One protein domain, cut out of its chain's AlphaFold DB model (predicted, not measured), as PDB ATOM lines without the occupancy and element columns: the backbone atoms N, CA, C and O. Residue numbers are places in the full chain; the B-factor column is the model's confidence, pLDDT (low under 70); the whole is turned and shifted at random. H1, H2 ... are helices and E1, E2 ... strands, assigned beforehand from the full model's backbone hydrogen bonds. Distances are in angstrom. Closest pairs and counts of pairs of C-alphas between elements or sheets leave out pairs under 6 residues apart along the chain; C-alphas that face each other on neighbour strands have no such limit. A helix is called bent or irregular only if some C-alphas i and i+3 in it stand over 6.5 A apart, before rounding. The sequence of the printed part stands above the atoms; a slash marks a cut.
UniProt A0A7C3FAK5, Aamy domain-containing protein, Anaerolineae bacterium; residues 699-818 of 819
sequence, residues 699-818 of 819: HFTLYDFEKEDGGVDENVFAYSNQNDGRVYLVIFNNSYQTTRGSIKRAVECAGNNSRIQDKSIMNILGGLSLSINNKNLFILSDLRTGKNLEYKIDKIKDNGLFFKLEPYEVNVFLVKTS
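Overview. This is residues 699 to 818 of the 819 residues of the protein "Aamy domain-containing protein" of Anaerolineae bacterium (UniProt A0A7C3FAK5). One eight-stranded sheet is curled into an open, not fully closed barrel, with the short helix H1 over one end and H2 joining the edge strands E6 and E7 at that same end. Residues 747 to 760 make a long loop with no named element, their C-alphas 10 to 21 A from the mean of all C-alphas. Along the 120 printed residues the named elements come as E1 E2 E3 E4 H1 E5 E6 H2 E7 E8, and the sheet runs E6 E5 E8 E3 E2 E1 E4 E7, antiparallel throughout. The class is mostly strand; the whole is compact, with a radius of gyration of the C-alphas of 13.9 A, and spans 39 by 36 by 27 A.

Arrangement. Begin at E1, residues 701 to 707, whose pairing is staggered: residues 701 to 703 pair with E2, residues 716 to 723, and 703 to 707 with E4, residues 739 to 746. Look at N 703 and O 718, 2.9 A apart, and at N 706 and O 742, also 2.9 A. E3, residues 726 to 733, forms a hairpin with E2, with N 717 and O 732 at 2.8 A; E1, E2 and E3 are a meander, each the antiparallel neighbour of the one before, and with E4, again beside E1, a Greek key. E4 bends by 51 degrees at residue 742. H1, residues 761 to 766, is on the sheet, its C-alpha 761 lying 5.3 A from C-alpha 745. E5, residues 777 to 782, and E6, residues 788 to 792, form a hairpin, with N 780 and O 789 at 2.9 A. H2, residues 793 to 799, is on the same face as H1; the two are close but not clearly touching, the C-alphas of Met 762 and Lys 797 being closest at 6.8 A. E7, residues 801 to 805, pairs with E4, N 803 and O 741 at 2.9 A. E8, residues 810 to 817, stands between E5 and E3, with N 814 and O 781 at 2.8 A and N 813 and O 729 at 2.8 A. In this folded sheet, bent back on itself, E6 E5 E8 E3 E2 face E4 E7, with E1 as the hinge. Every O i to N i+4 pair is within hydrogen-bond range in H1, and 2 of 3 in H2.

Along the chain. Find C-alpha 701 at (205.328, 191.209, 228.290); from there E1 runs 19.3 A to C-alpha 707. E2 covers 23.5 A, E3 23.6 A and E4 19.4 A. E8 runs 22.1 A to C-alpha 817 at (207.996, 172.273, 223.925).

Size, cuts and confidence. The C-alphas of Tyr 736 and Asn 774 are the two farthest apart, 41.3 A. The printed part has no cut, and E4 to H1 is its long link. The mean pLDDT of the printed part is 81.5; it is under 70 at residues 749 to 759, 763, 766 to 775 and 817 to 818.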
ATOM      1  N   HIS A 699     198.461 189.205 228.635       87.62
ATOM      2  CA  HIS A 699     199.685 188.399 228.657       87.62
ATOM      3  C   HIS A 699     200.855 189.063 227.918       87.62
ATOM      4  O   HIS A 699     201.890 188.433 227.685       87.62
ATOM      5  N   PHE A 700     200.707 190.336 227.547       91.94
ATOM      6  CA  PHE A 700     201.770 191.066 226.873       91.94
ATOM      7  C   PHE A 700     202.912 191.352 227.850       91.94
ATOM      8  O   PHE A 700     202.701 191.910 228.925       91.94
ATOM      9  N   THR A 701     204.136 191.000 227.464       91.50
ATOM     10  CA  THR A 701     205.328 191.209 228.290       91.50
ATOM     11  C   THR A 701     206.445 191.836 227.472       91.50
ATOM     12  O   THR A 701     206.814 191.301 226.432       91.50
ATOM     13  N   LEU A 702     207.013 192.940 227.963       93.88
ATOM     14  CA  LEU A 702     208.193 193.602 227.396       93.88
ATOM     15  C   LEU A 702     209.463 193.152 228.136       93.88
ATOM     16  O   LEU A 702     209.439 193.011 229.359       93.88
ATOM     17  N   TYR A 703     210.574 192.988 227.417       94.25
ATOM     18  CA  TYR A 703     211.876 192.595 227.966       94.25
ATOM     19  C   TYR A 703     212.948 193.671 227.721       94.25
ATOM     20  O   TYR A 703     212.916 194.417 226.732       94.25
ATOM     21  N   ASP A 704     213.922 193.741 228.628       93.81
ATOM     22  CA  ASP A 704     215.180 194.451 228.386       93.81
ATOM     23  C   ASP A 704     216.169 193.506 227.684       93.81
ATOM     24  O   ASP A 704     216.318 192.341 228.064       93.81
ATOM     25  N   PHE A 705     216.812 194.005 226.625       95.62
ATOM     26  CA  PHE A 705     217.878 193.299 225.920       95.62
ATOM     27  C   PHE A 705     219.220 193.727 226.510       95.62
ATOM     28  O   PHE A 705     219.697 194.832 226.257       95.62
ATOM     29  N   GLU A 706     219.806 192.870 227.338       95.12
ATOM     30  CA  GLU A 706     221.068 193.141 228.019       95.12
ATOM     31  C   GLU A 706     222.241 192.822 227.093       95.12
ATOM     32  O   GLU A 706     222.397 191.675 226.657       95.12
ATOM     33  N   LYS A 707     223.085 193.818 226.813       93.19
ATOM     34  CA  LYS A 707     224.302 193.625 226.018       93.19
ATOM     35  C   LYS A 707     225.350 192.834 226.802       93.19
ATOM     36  O   LYS A 707     225.387 192.873 228.031       93.19
ATOM     37  N   GLU A 708     226.252 192.164 226.087       87.81
ATOM     38  CA  GLU A 708     227.376 191.434 226.706       87.81
ATOM     39  C   GLU A 708     228.316 192.346 227.515       87.81
ATOM     40  O   GLU A 708     228.893 191.908 228.507       87.81
ATOM     41  N   ASP A 709     228.462 193.609 227.108       84.06
ATOM     42  CA  ASP A 709     229.274 194.629 227.786       84.06
ATOM     43  C   ASP A 709     228.522 195.352 228.922       84.06
ATOM     44  O   ASP A 709     229.078 196.240 229.566       84.06
ATOM     45  N   GLY A 710     227.276 194.952 229.190       85.75
ATOM     46  CA  GLY A 710     226.401 195.546 230.192       85.75
ATOM     47  C   GLY A 710     225.491 196.654 229.648       85.75
ATOM     48  O   GLY A 710     225.706 197.245 228.586       85.75
ATOM     49  N   GLY A 711     224.440 196.942 230.418       90.56
ATOM     50  CA  GLY A 711     223.400 197.901 230.047       90.56
ATOM     51  C   GLY A 711     222.365 197.339 229.068       90.56
ATOM     52  O   GLY A 711     222.517 196.248 228.511       90.56
ATOM     53  N   VAL A 712     221.290 198.102 228.880       93.81
ATOM     54  CA  VAL A 712     220.191 197.758 227.972       93.81
ATOM     55  C   VAL A 712     220.474 198.350 226.595       93.81
ATOM     56  O   VAL A 712     220.785 199.536 226.480       93.81
ATOM     57  N   ASP A 713     220.364 197.537 225.545       95.31
ATOM     58  CA  ASP A 713     220.329 198.047 224.177       95.31
ATOM     59  C   ASP A 713     218.927 198.565 223.860       95.31
ATOM     60  O   ASP A 713     218.003 197.803 223.565       95.31
ATOM     61  N   GLU A 714     218.764 199.883 223.919       94.62
ATOM     62  CA  GLU A 714     217.482 200.518 223.627       94.62
ATOM     63  C   GLU A 714     217.066 200.378 222.151       94.62
ATOM     64  O   GLU A 714     215.917 200.659 221.826       94.62
ATOM     65  N   ASN A 715     217.948 199.915 221.253       95.62
ATOM     66  CA  ASN A 715     217.600 199.654 219.853       95.62
ATOM     67  C   ASN A 715     216.856 198.333 219.646       95.62
ATOM     68  O   ASN A 715     216.263 198.128 218.585       95.62
ATOM     69  N   VAL A 716     216.879 197.436 220.635       97.88
ATOM     70  CA  VAL A 716     216.233 196.129 220.524       97.88
ATOM     71  C   VAL A 716     214.866 196.157 221.195       97.88
ATOM     72  O   VAL A 716     214.723 196.391 222.395       97.88
ATOM     73  N   PHE A 717     213.832 195.855 220.419       98.38
ATOM     74  CA  PHE A 717     212.489 195.586 220.910       98.38
ATOM     75  C   PHE A 717     212.319 194.082 221.082       98.38
ATOM     76  O   PHE A 717     212.360 193.342 220.104       98.38
ATOM     77  N   ALA A 718     212.118 193.636 222.319       97.56
ATOM     78  CA  ALA A 718     211.854 192.240 222.642       97.56
ATOM     79  C   ALA A 718     210.594 192.144 223.500       97.56
ATOM     80  O   ALA A 718     210.528 192.750 224.571       97.56
ATOM     81  N   TYR A 719     209.592 191.402 223.041       96.50
ATOM     82  CA  TYR A 719     208.330 191.227 223.757       96.50
ATOM     83  C   TYR A 719     207.667 189.901 223.408       96.50
ATOM     84  O   TYR A 719     207.930 189.310 222.363       96.50
ATOM     85  N   SER A 720     206.790 189.432 224.286       94.50
ATOM     86  CA  SER A 720     205.990 188.237 224.060       94.50
ATOM     87  C   SER A 720     204.515 188.504 224.275       94.50
ATOM     88  O   SER A 720     204.140 189.359 225.077       94.50
ATOM     89  N   ASN A 721     203.687 187.727 223.588       92.31
ATOM     90  CA  ASN A 721     202.259 187.662 223.853       92.31
ATOM     91  C   ASN A 721     201.785 186.208 223.837       92.31
ATOM     92  O   ASN A 721     202.475 185.317 223.327       92.31
ATOM     93  N   GLN A 722     200.613 185.979 224.415       87.94
ATOM     94  CA  GLN A 722     200.033 184.658 224.534       87.94
ATOM     95  C   GLN A 722     198.542 184.680 224.225       87.94
ATOM     96  O   GLN A 722     197.800 185.527 224.719       87.94
ATOM     97  N   ASN A 723     198.111 183.668 223.477       87.75
ATOM     98  CA  ASN A 723     196.707 183.371 223.250       87.75
ATOM     99  C   ASN A 723     196.499 181.857 223.092       87.75
ATOM    100  O   ASN A 723     197.316 181.186 222.460       87.75
ATOM    101  N   ASP A 724     195.424 181.311 223.664       84.75
ATOM    102  CA  ASP A 724     195.049 179.888 223.566       84.75
ATOM    103  C   ASP A 724     196.215 178.906 223.810       84.75
ATOM    104  O   ASP A 724     196.454 177.981 223.033       84.75
ATOM    105  N   GLY A 725     197.012 179.146 224.858       80.38
ATOM    106  CA  GLY A 725     198.166 178.301 225.204       80.38
ATOM    107  C   GLY A 725     199.380 178.425 224.268       80.38
ATOM    108  O   GLY A 725     200.418 177.828 224.541       80.38
ATOM    109  N   ARG A 726     199.299 179.221 223.196       88.12
ATOM    110  CA  ARG A 726     200.411 179.494 222.274       88.12
ATOM    111  C   ARG A 726     201.126 180.769 222.691       88.12
ATOM    112  O   ARG A 726     200.496 181.811 222.846       88.12
ATOM    113  N   VAL A 727     202.443 180.681 222.847       90.38
ATOM    114  CA  VAL A 727     203.292 181.809 223.242       90.38
ATOM    115  C   VAL A 727     204.155 182.230 222.061       90.38
ATOM    116  O   VAL A 727     204.842 181.403 221.454       90.38
ATOM    117  N   TYR A 728     204.129 183.523 221.754       94.06
ATOM    118  CA  TYR A 728     204.921 184.129 220.695       94.06
ATOM    119  C   TYR A 728     205.944 185.090 221.291       94.06
ATOM    120  O   TYR A 728     205.596 185.897 222.147       94.06
ATOM    121  N   LEU A 729     207.189 185.017 220.826       95.75
ATOM    122  CA  LEU A 729     208.276 185.925 221.190       95.75
ATOM    123  C   LEU A 729     208.724 186.685 219.940       95.75
ATOM    124  O   LEU A 729     209.133 186.073 218.956       95.75
ATOM    125  N   VAL A 730     208.674 188.009 219.990       97.69
ATOM    126  CA  VAL A 730     209.157 188.896 218.929       97.69
ATOM    127  C   VAL A 730     210.437 189.562 219.402       97.69
ATOM    128  O   VAL A 730     210.494 190.076 220.520       97.69
ATOM    129  N   ILE A 731     211.452 189.568 218.543       97.81
ATOM    130  CA  ILE A 731     212.684 190.324 218.752       97.81
ATOM    131  C   ILE A 731     213.033 191.086 217.478       97.81
ATOM    132  O   ILE A 731     212.966 190.536 216.379       97.81
ATOM    133  N   PHE A 732     213.361 192.364 217.620       98.31
ATOM    134  CA  PHE A 732     213.674 193.239 216.501       98.31
ATOM    135  C   PHE A 732     214.737 194.264 216.882       98.31
ATOM    136  O   PHE A 732     214.570 194.999 217.851       98.31
ATOM    137  N   ASN A 733     215.801 194.337 216.090       97.56
ATOM    138  CA  ASN A 733     216.832 195.360 216.192       97.56
ATOM    139  C   ASN A 733     216.485 196.555 215.286       97.56
ATOM    140  O   ASN A 733     216.773 196.506 214.098       97.56
ATOM    141  N   ASN A 734     215.901 197.642 215.802       95.62
ATOM    142  CA  ASN A 734     215.597 198.834 214.994       95.62
ATOM    143  C   ASN A 734     216.812 199.761 214.833       95.62
ATOM    144  O   ASN A 734     216.748 200.949 215.142       95.62
ATOM    145  N   SER A 735     217.937 199.214 214.387       88.94
ATOM    146  CA  SER A 735     219.163 199.970 214.155       88.94
ATOM    147  C   SER A 735     219.943 199.390 212.986       88.94
ATOM    148  O   SER A 735     219.850 198.204 212.656       88.94
ATOM    149  N   TYR A 736     220.754 200.243 212.370       78.81
ATOM    150  CA  TYR A 736     221.726 199.840 211.360       78.81
ATOM    151  C   TYR A 736     222.961 199.134 211.952       78.81
ATOM    152  O   TYR A 736     223.845 198.722 211.199       78.81
ATOM    153  N   GLN A 737     223.071 199.040 213.279       81.00
ATOM    154  CA  GLN A 737     224.192 198.409 213.972       81.00
ATOM    155  C   GLN A 737     223.858 196.960 214.335       81.00
ATOM    156  O   GLN A 737     222.766 196.676 214.820       81.00
ATOM    157  N   THR A 738     224.805 196.042 214.138       85.50
ATOM    158  CA  THR A 738     224.713 194.681 214.690       85.50
ATOM    159  C   THR A 738     224.819 194.747 216.212       85.50
ATOM    160  O   THR A 738     225.675 195.456 216.745       85.50
ATOM    161  N   THR A 739     224.008 193.961 216.916       92.44
ATOM    162  CA  THR A 739     224.049 193.859 218.379       92.44
ATOM    163  C   THR A 739     223.994 192.407 218.846       92.44
ATOM    164  O   THR A 739     223.627 191.496 218.101       92.44
ATOM    165  N   ARG A 740     224.432 192.167 220.080       96.12
ATOM    166  CA  ARG A 740     224.476 190.844 220.705       96.12
ATOM    167  C   ARG A 740     224.242 190.962 222.198       96.12
ATOM    168  O   ARG A 740     224.764 191.867 222.850       96.12
ATOM    169  N   GLY A 741     223.459 190.039 222.727       95.19
ATOM    170  CA  GLY A 741     222.984 190.140 224.091       95.19
ATOM    171  C   GLY A 741     221.941 189.090 224.412       95.19
ATOM    172  O   GLY A 741     221.745 188.124 223.673       95.19
ATOM    173  N   SER A 742     221.283 189.273 225.547       94.38
ATOM    174  CA  SER A 742     220.335 188.304 226.080       94.38
ATOM    175  C   SER A 742     219.094 188.971 226.648       94.38
ATOM    176  O   SER A 742     219.152 190.078 227.178       94.38
ATOM    177  N   ILE A 743     217.970 188.263 226.573       93.00
ATOM    178  CA  ILE A 743     216.752 188.604 227.310       93.00
ATOM    179  C   ILE A 743     216.605 187.635 228.486       93.00
ATOM    180  O   ILE A 743     216.601 186.413 228.310       93.00
ATOM    181  N   LYS A 744     216.523 188.180 229.702       87.56
ATOM    182  CA  LYS A 744     216.496 187.388 230.947       87.56
ATOM    183  C   LYS A 744     215.224 187.590 231.755       87.56
ATOM    184  O   LYS A 744     214.677 186.634 232.305       87.56
ATOM    185  N   ARG A 745     214.769 188.838 231.860       84.44
ATOM    186  CA  ARG A 745     213.676 189.243 232.746       84.44
ATOM    187  C   ARG A 745     212.762 190.235 232.046       84.44
ATOM    188  O   ARG A 745     213.206 191.002 231.190       84.44
ATOM    189  N   ALA A 746     211.487 190.202 232.411       85.69
ATOM    190  CA  ALA A 746     210.544 191.233 232.005       85.69
ATOM    191  C   ALA A 746     210.935 192.590 232.604       85.69
ATOM    192  O   ALA A 746     211.443 192.647 233.729       85.69
ATOM    193  N   VAL A 747     210.638 193.670 231.881       84.12
ATOM    194  CA  VAL A 747     210.812 195.036 232.380       84.12
ATOM    195  C   VAL A 747     210.014 195.222 233.671       84.12
ATOM    196  O   VAL A 747     208.892 194.721 233.827       84.12
ATOM    197  N   GLU A 748     210.592 195.948 234.625       71.94
ATOM    198  CA  GLU A 748     209.879 196.326 235.835       71.94
ATOM    199  C   GLU A 748     208.825 197.382 235.527       71.94
ATOM    200  O   GLU A 748     209.158 198.545 235.326       71.94
ATOM    201  N   CYS A 749     207.557 196.958 235.515       63.88
ATOM    202  CA  CYS A 749     206.430 197.874 235.444       63.88
ATOM    203  C   CYS A 749     205.445 197.693 236.615       63.88
ATOM    204  O   CYS A 749     205.114 196.564 236.983       63.88
ATOM    205  N   ALA A 750     204.940 198.790 237.182       52.47
ATOM    206  CA  ALA A 750     203.991 198.842 238.298       52.47
ATOM    207  C   ALA A 750     202.606 198.257 237.957       52.47
ATOM    208  O   ALA A 750     201.890 197.824 238.858       52.47
ATOM    209  N   GLY A 751     202.226 198.244 236.673       45.34
ATOM    210  CA  GLY A 751     200.970 197.675 236.174       45.34
ATOM    211  C   GLY A 751     201.026 196.181 235.844       45.34
ATOM    212  O   GLY A 751     199.976 195.578 235.615       45.34
ATOM    213  N   ASN A 752     202.212 195.551 235.890       47.03
ATOM    214  CA  ASN A 752     202.333 194.092 235.916       47.03
ATOM    215  C   ASN A 752     201.851 193.596 237.289       47.03
ATOM    216  O   ASN A 752     202.648 193.279 238.172       47.03
ATOM    217  N   ASN A 753     200.531 193.589 237.491       42.75
ATOM    218  CA  ASN A 753     199.866 193.037 238.667       42.75
ATOM    219  C   ASN A 753     200.442 191.649 238.973       42.75
ATOM    220  O   ASN A 753     200.226 190.726 238.192       42.75
ATOM    221  N   SER A 754     201.172 191.527 240.086       44.31
ATOM    222  CA  SER A 754     201.016 190.548 241.182       44.31
ATOM    223  C   SER A 754     200.739 189.052 240.910       44.31
ATOM    224  O   SER A 754     200.608 188.301 241.875       44.31
ATOM    225  N   ARG A 755     200.636 188.574 239.665       45.06
ATOM    226  CA  ARG A 755     200.295 187.183 239.306       45.06
ATOM    227  C   ARG A 755     201.514 186.333 238.967       45.06
ATOM    228  O   ARG A 755     201.477 185.132 239.199       45.06
ATOM    229  N   ILE A 756     202.589 186.937 238.466       51.09
ATOM    230  CA  ILE A 756     203.854 186.240 238.215       51.09
ATOM    231  C   ILE A 756     204.824 186.631 239.336       51.09
ATOM    232  O   ILE A 756     205.393 187.720 239.312       51.09
ATOM    233  N   GLN A 757     204.979 185.763 240.344       51.38
ATOM    234  CA  GLN A 757     205.920 185.986 241.455       51.38
ATOM    235  C   GLN A 757     207.382 186.044 240.979       51.38
ATOM    236  O   GLN A 757     208.190 186.742 241.586       51.38
ATOM    237  N   ASP A 758     207.712 185.367 239.873       61.91
ATOM    238  CA  ASP A 758     209.048 185.376 239.273       61.91
ATOM    239  C   ASP A 758     209.006 185.820 237.801       61.91
ATOM    240  O   ASP A 758     208.579 185.078 236.918       61.91
ATOM    241  N   LYS A 759     209.501 187.042 237.558       68.94
ATOM    242  CA  LYS A 759     209.594 187.723 236.253       68.94
ATOM    243  C   LYS A 759     210.665 187.137 235.315       68.94
ATOM    244  O   LYS A 759     211.030 187.790 234.330       68.94
ATOM    245  N   SER A 760     211.223 185.968 235.629       72.88
ATOM    246  CA  SER A 760     212.157 185.270 234.753       72.88
ATOM    247  C   SER A 760     211.487 184.869 233.439       72.88
ATOM    248  O   SER A 760     210.332 184.434 233.393       72.88
ATOM    249  N   ILE A 761     212.237 184.987 232.344       78.19
ATOM    250  CA  ILE A 761     211.756 184.624 231.010       78.19
ATOM    251  C   ILE A 761     211.311 183.157 230.922       78.19
ATOM    252  O   ILE A 761     210.388 182.832 230.181       78.19
ATOM    253  N   MET A 762     211.914 182.277 231.730       71.38
ATOM    254  CA  MET A 762     211.548 180.864 231.810       71.38
ATOM    255  C   MET A 762     210.132 180.645 232.331       71.38
ATOM    256  O   MET A 762     209.427 179.789 231.806       71.38
ATOM    257  N   ASN A 763     209.690 181.414 233.325       69.19
ATOM    258  CA  ASN A 763     208.333 181.267 233.844       69.19
ATOM    259  C   ASN A 763     207.302 181.897 232.916       69.19
ATOM    260  O   ASN A 763     206.218 181.347 232.750       69.19
ATOM    261  N   ILE A 764     207.653 183.009 232.270       71.44
ATOM    262  CA  ILE A 764     206.743 183.709 231.363       71.44
ATOM    263  C   ILE A 764     206.549 182.913 230.065       71.44
ATOM    264  O   ILE A 764     205.419 182.733 229.623       71.44
ATOM    265  N   LEU A 765     207.628 182.387 229.474       71.12
ATOM    266  CA  LEU A 765     207.543 181.614 228.232       71.12
ATOM    267  C   LEU A 765     207.281 180.114 228.458       71.12
ATOM    268  O   LEU A 765     206.781 179.446 227.558       71.12
ATOM    269  N   GLY A 766     207.626 179.569 229.630       58.69
ATOM    270  CA  GLY A 766     207.524 178.137 229.945       58.69
ATOM    271  C   GLY A 766     206.343 177.738 230.839       58.69
ATOM    272  O   GLY A 766     205.985 176.560 230.863       58.69
ATOM    273  N   GLY A 767     205.702 178.684 231.537       54.94
ATOM    274  CA  GLY A 767     204.723 178.420 232.604       54.94
ATOM    275  C   GLY A 767     203.438 177.681 232.208       54.94
ATOM    276  O   GLY A 767     202.703 177.254 233.092       54.94
ATOM    277  N   LEU A 768     203.162 177.494 230.912       49.62
ATOM    278  CA  LEU A 768     201.954 176.807 230.424       49.62
ATOM    279  C   LEU A 768     202.227 175.583 229.536       49.62
ATOM    280  O   LEU A 768     201.290 174.848 229.236       49.62
ATOM    281  N   SER A 769     203.488 175.314 229.176       46.94
ATOM    282  CA  SER A 769     203.836 174.241 228.223       46.94
ATOM    283  C   SER A 769     204.906 173.267 228.717       46.94
ATOM    284  O   SER A 769     205.215 172.301 228.018       46.94
ATOM    285  N   LEU A 770     205.480 173.479 229.907       50.56
ATOM    286  CA  LEU A 770     206.477 172.582 230.498       50.56
ATOM    287  C   LEU A 770     205.827 171.317 231.088       50.56
ATOM    288  O   LEU A 770     205.926 171.047 232.283       50.56
ATOM    289  N   SER A 771     205.218 170.480 230.247       46.44
ATOM    290  CA  SER A 771     205.258 169.041 230.506       46.44
ATOM    291  C   SER A 771     206.717 168.622 230.333       46.44
ATOM    292  O   SER A 771     207.225 168.572 229.213       46.44
ATOM    293  N   ILE A 772     207.423 168.443 231.451       45.44
ATOM    294  CA  ILE A 772     208.833 168.048 231.465       45.44
ATOM    295  C   ILE A 772     208.953 166.723 230.715       45.44
ATOM    296  O   ILE A 772     208.533 165.678 231.202       45.44
ATOM    297  N   ASN A 773     209.513 166.790 229.513       49.94
ATOM    298  CA  ASN A 773     209.837 165.627 228.708       49.94
ATOM    299  C   ASN A 773     211.322 165.277 228.898       49.94
ATOM    300  O   ASN A 773     212.133 166.144 229.237       49.94
ATOM    301  N   ASN A 774     211.704 164.029 228.620       50.44
ATOM    302  CA  ASN A 774     213.023 163.450 228.938       50.44
ATOM    303  C   ASN A 774     214.263 164.166 228.333       50.44
ATOM    304  O   ASN A 774     215.387 163.759 228.616       50.44
ATOM    305  N   LYS A 775     214.103 165.207 227.495       57.78
ATOM    306  CA  LYS A 775     215.202 165.890 226.773       57.78
ATOM    307  C   LYS A 775     215.628 167.264 227.325       57.78
ATOM    308  O   LYS A 775     216.680 167.742 226.915       57.78
ATOM    309  N   ASN A 776     214.881 167.893 228.241       74.12
ATOM    310  CA  ASN A 776     215.222 169.192 228.870       74.12
ATOM    311  C   ASN A 776     215.576 170.345 227.879       74.12
ATOM    312  O   ASN A 776     216.471 171.156 228.142       74.12
ATOM    313  N   LEU A 777     214.899 170.409 226.720       76.81
ATOM    314  CA  LEU A 777     215.124 171.413 225.663       76.81
ATOM    315  C   LEU A 777     213.955 172.402 225.538       76.81
ATOM    316  O   LEU A 777     212.789 172.023 225.630       76.81
ATOM    317  N   PHE A 778     214.287 173.660 225.255       82.12
ATOM    318  CA  PHE A 778     213.376 174.756 224.930       82.12
ATOM    319  C   PHE A 778     213.578 175.157 223.466       82.12
ATOM    320  O   PHE A 778     214.712 175.413 223.054       82.12
ATOM    321  N   ILE A 779     212.501 175.192 222.675       87.88
ATOM    322  CA  ILE A 779     212.584 175.379 221.222       87.88
ATOM    323  C   ILE A 779     211.853 176.657 220.814       87.88
ATOM    324  O   ILE A 779     210.662 176.821 221.073       87.88
ATOM    325  N   LEU A 780     212.554 177.538 220.107       91.00
ATOM    326  CA  LEU A 780     211.977 178.701 219.439       91.00
ATOM    327  C   LEU A 780     211.898 178.435 217.940       91.00
ATOM    328  O   LEU A 780     212.924 178.293 217.280       91.00
ATOM    329  N   SER A 781     210.688 178.363 217.395       93.38
ATOM    330  CA  SER A 781     210.462 178.116 215.970       93.38
ATOM    331  C   SER A 781     210.137 179.429 215.270       93.38
ATOM    332  O   SER A 781     209.076 180.001 215.511       93.38
ATOM    333  N   ASP A 782     211.049 179.925 214.438       93.50
ATOM    334  CA  ASP A 782     210.872 181.187 213.720       93.50
ATOM    335  C   ASP A 782     209.786 181.035 212.650       93.50
ATOM    336  O   ASP A 782     209.935 180.269 211.697       93.50
ATOM    337  N   LEU A 783     208.697 181.786 212.783       92.00
ATOM    338  CA  LEU A 783     207.577 181.778 211.847       92.00
ATOM    339  C   LEU A 783     207.959 182.297 210.457       92.00
ATOM    340  O   LEU A 783     207.274 181.984 209.488       92.00
ATOM    341  N   ARG A 784     209.034 183.085 210.347       85.56
ATOM    342  CA  ARG A 784     209.473 183.693 209.085       85.56
ATOM    343  C   ARG A 784     210.384 182.764 208.291       85.56
ATOM    344  O   ARG A 784     210.305 182.721 207.065       85.56
ATOM    345  N   THR A 785     211.268 182.037 208.977       86.19
ATOM    346  CA  THR A 785     212.282 181.181 208.337       86.19
ATOM    347  C   THR A 785     212.007 179.685 208.472       86.19
ATOM    348  O   THR A 785     212.620 178.893 207.759       86.19
ATOM    349  N   GLY A 786     211.119 179.281 209.384       86.38
ATOM    350  CA  GLY A 786     210.869 177.885 209.749       86.38
ATOM    351  C   GLY A 786     212.002 177.238 210.552       86.38
ATOM    352  O   GLY A 786     211.908 176.059 210.894       86.38
ATOM    353  N   LYS A 787     213.079 177.976 210.849       90.56
ATOM    354  CA  LYS A 787     214.231 177.457 211.591       90.56
ATOM    355  C   LYS A 787     213.912 177.367 213.079       90.56
ATOM    356  O   LYS A 787     213.241 178.233 213.636       90.56
ATOM    357  N   ASN A 788     214.440 176.330 213.720       91.44
ATOM    358  CA  ASN A 788     214.351 176.159 215.162       91.44
ATOM    359  C   ASN A 788     215.661 176.598 215.822       91.44
ATOM    360  O   ASN A 788     216.742 176.227 215.364       91.44
ATOM    361  N   LEU A 789     215.551 177.346 216.915       90.12
ATOM    362  CA  LEU A 789     216.632 177.579 217.862       90.12
ATOM    363  C   LEU A 789     216.374 176.714 219.093       90.12
ATOM    364  O   LEU A 789     215.294 176.777 219.682       90.12
ATOM    365  N   GLU A 790     217.359 175.905 219.469       88.69
ATOM    366  CA  GLU A 790     217.257 174.975 220.590       88.69
ATOM    367  C   GLU A 790     218.149 175.434 221.740       88.69
ATOM    368  O   GLU A 790     219.348 175.668 221.574       88.69
ATOM    369  N   TYR A 791     217.564 175.521 222.928       84.44
ATOM    370  CA  TYR A 791     218.249 175.924 224.144       84.44
ATOM    371  C   TYR A 791     218.094 174.837 225.206       84.44
ATOM    372  O   TYR A 791     217.015 174.279 225.397       84.44
ATOM    373  N   LYS A 792     219.171 174.545 225.940       82.75
ATOM    374  CA  LYS A 792     219.079 173.721 227.153       82.75
ATOM    375  C   LYS A 792     218.460 174.555 228.265       82.75
ATOM    376  O   LYS A 792     218.985 175.628 228.555       82.75
ATOM    377  N   ILE A 793     217.408 174.049 228.907       78.38
ATOM    378  CA  ILE A 793     216.648 174.785 229.930       78.38
ATOM    379  C   ILE A 793     217.555 175.312 231.053       78.38
ATOM    380  O   ILE A 793     217.430 176.471 231.445       78.38
ATOM    381  N   ASP A 794     218.525 174.513 231.503       77.50
ATOM    382  CA  ASP A 794     219.447 174.910 232.578       77.50
ATOM    383  C   ASP A 794     220.300 176.130 232.191       77.50
ATOM    384  O   ASP A 794     220.508 177.024 233.003       77.50
ATOM    385  N   LYS A 795     220.708 176.242 230.917       78.50
ATOM    386  CA  LYS A 795     221.484 177.398 230.437       78.50
ATOM    387  C   LYS A 795     220.662 178.683 230.357       78.50
ATOM    388  O   LYS A 795     221.242 179.761 230.487       78.50
ATOM    389  N   ILE A 796     219.350 178.576 230.133       79.44
ATOM    390  CA  ILE A 796     218.445 179.733 230.059       79.44
ATOM    391  C   ILE A 796     218.212 180.312 231.453       79.44
ATOM    392  O   ILE A 796     218.128 181.529 231.592       79.44
ATOM    393  N   LYS A 797     218.141 179.467 232.492       72.31
ATOM    394  CA  LYS A 797     217.995 179.932 233.882       72.31
ATOM    395  C   LYS A 797     219.148 180.842 234.306       72.31
ATOM    396  O   LYS A 797     218.895 181.872 234.922       72.31
ATOM    397  N   ASP A 798     220.373 180.496 233.913       72.19
ATOM    398  CA  ASP A 798     221.570 181.251 234.294       72.19
ATOM    399  C   ASP A 798     221.828 182.465 233.382       72.19
ATOM    400  O   ASP A 798     222.244 183.521 233.855       72.19
ATOM    401  N   ASN A 799     221.579 182.335 232.070       79.69
ATOM    402  CA  ASN A 799     222.050 183.307 231.069       79.69
ATOM    403  C   ASN A 799     220.941 183.971 230.233       79.69
ATOM    404  O   ASN A 799     221.232 184.876 229.453       79.69
ATOM    405  N   GLY A 800     219.680 183.554 230.375       87.12
ATOM    406  CA  GLY A 800     218.575 183.980 229.510       87.12
ATOM    407  C   GLY A 800     218.652 183.415 228.090       87.12
ATOM    408  O   GLY A 800     219.391 182.470 227.806       87.12
ATOM    409  N   LEU A 801     217.859 183.993 227.183       91.12
ATOM    410  CA  LEU A 801     217.900 183.669 225.755       91.12
ATOM    411  C   LEU A 801     218.858 184.623 225.043       91.12
ATOM    412  O   LEU A 801     218.600 185.825 224.978       91.12
ATOM    413  N   PHE A 802     219.957 184.080 224.521       93.19
ATOM    414  CA  PHE A 802     220.968 184.835 223.784       93.19
ATOM    415  C   PHE A 802     220.609 184.979 222.303       93.19
ATOM    416  O   PHE A 802     220.211 183.997 221.665       93.19
ATOM    417  N   PHE A 803     220.841 186.174 221.757       94.75
ATOM    418  CA  PHE A 803     220.682 186.498 220.344       94.75
ATOM    419  C   PHE A 803     221.854 187.343 219.838       94.75
ATOM    420  O   PHE A 803     222.364 188.224 220.534       94.75
ATOM    421  N   LYS A 804     222.228 187.104 218.582       95.25
ATOM    422  CA  LYS A 804     223.030 188.016 217.769       95.25
ATOM    423  C   LYS A 804     222.125 188.505 216.647       95.25
ATOM    424  O   LYS A 804     221.626 187.673 215.898       95.25
ATOM    425  N   LEU A 805     221.912 189.812 216.577       94.12
ATOM    426  CA  LEU A 805     220.979 190.444 215.652       94.12
ATOM    427  C   LEU A 805     221.749 191.311 214.667       94.12
ATOM    428  O   LEU A 805     222.463 192.236 215.064       94.12
ATOM    429  N   GLU A 806     221.590 191.020 213.385       92.19
ATOM    430  CA  GLU A 806     222.092 191.851 212.300       92.19
ATOM    431  C   GLU A 806     221.257 193.146 212.154       92.19
ATOM    432  O   GLU A 806     220.208 193.300 212.799       92.19
ATOM    433  N   PRO A 807     221.715 194.128 211.353       86.62
ATOM    434  CA  PRO A 807     221.001 195.385 211.155       86.62
ATOM    435  C   PRO A 807     219.558 195.173 210.689       86.62
ATOM    436  O   PRO A 807     219.312 194.521 209.668       86.62
ATOM    437  N   TYR A 808     218.602 195.752 211.417       92.00
ATOM    438  CA  TYR A 808     217.165 195.605 211.153       92.00
ATOM    439  C   TYR A 808     216.649 194.158 211.149       92.00
ATOM    440  O   TYR A 808     215.594 193.883 210.574       92.00
ATOM    441  N   GLU A 809     217.373 193.221 211.768       95.00
ATOM    442  CA  GLU A 809     216.920 191.839 211.886       95.00
ATOM    443  C   GLU A 809     215.706 191.747 212.814       95.00
ATOM    444  O   GLU A 809     215.699 192.291 213.922       95.00
ATOM    445  N   VAL A 810     214.675 191.047 212.339       96.50
ATOM    446  CA  VAL A 810     213.444 190.763 213.074       96.50
ATOM    447  C   VAL A 810     213.135 189.271 213.013       96.50
ATOM    448  O   VAL A 810     213.121 188.667 211.936       96.50
ATOM    449  N   ASN A 811     212.817 188.688 214.165       96.56
ATOM    450  CA  ASN A 811     212.373 187.306 214.284       96.56
ATOM    451  C   ASN A 811     211.065 187.240 215.077       96.56
ATOM    452  O   ASN A 811     210.861 187.978 216.043       96.56
ATOM    453  N   VAL A 812     210.184 186.325 214.669       97.31
ATOM    454  CA  VAL A 812     208.924 186.044 215.363       97.31
ATOM    455  C   VAL A 812     208.899 184.561 215.663       97.31
ATOM    456  O   VAL A 812     208.704 183.746 214.767       97.31
ATOM    457  N   PHE A 813     209.107 184.196 216.918       95.56
ATOM    458  CA  PHE A 813     209.191 182.811 217.344       95.56
ATOM    459  C   PHE A 813     207.870 182.333 217.931       95.56
ATOM    460  O   PHE A 813     207.290 182.993 218.790       95.56
ATOM    461  N   LEU A 814     207.434 181.143 217.527       93.25
ATOM    462  CA  LEU A 814     206.516 180.326 218.312       93.25
ATOM    463  C   LEU A 814     207.338 179.503 219.305       93.25
ATOM    464  O   LEU A 814     208.218 178.734 218.900       93.25
ATOM    465  N   VAL A 815     207.029 179.637 220.590       88.62
ATOM    466  CA  VAL A 815     207.627 178.810 221.638       88.62
ATOM    467  C   VAL A 815     207.020 177.409 221.558       88.62
ATOM    468  O   VAL A 815     205.805 177.241 221.663       88.62
ATOM    469  N   LYS A 816     207.865 176.397 221.352       81.62
ATOM    470  CA  LYS A 816     207.489 174.980 221.325       81.62
ATOM    471  C   LYS A 816     208.142 174.252 222.492       81.62
ATOM    472  O   LYS A 816     209.315 174.474 222.800       81.62
ATOM    473  N   THR A 817     207.411 173.318 223.083       63.25
ATOM    474  CA  THR A 817     207.996 172.273 223.925       63.25
ATOM    475  C   THR A 817     208.113 170.994 223.107       63.25
ATOM    476  O   THR A 817     207.283 170.725 222.238       63.25
ATOM    477  N   SER A 818     209.209 170.248 223.284       51.22
ATOM    478  CA  SER A 818     209.368 168.970 222.589       51.22
ATOM    479  C   SER A 818     208.305 168.005 223.115       51.22
ATOM    480  O   SER A 818     208.387 167.608 224.280       51.22
TER     481      SER A 818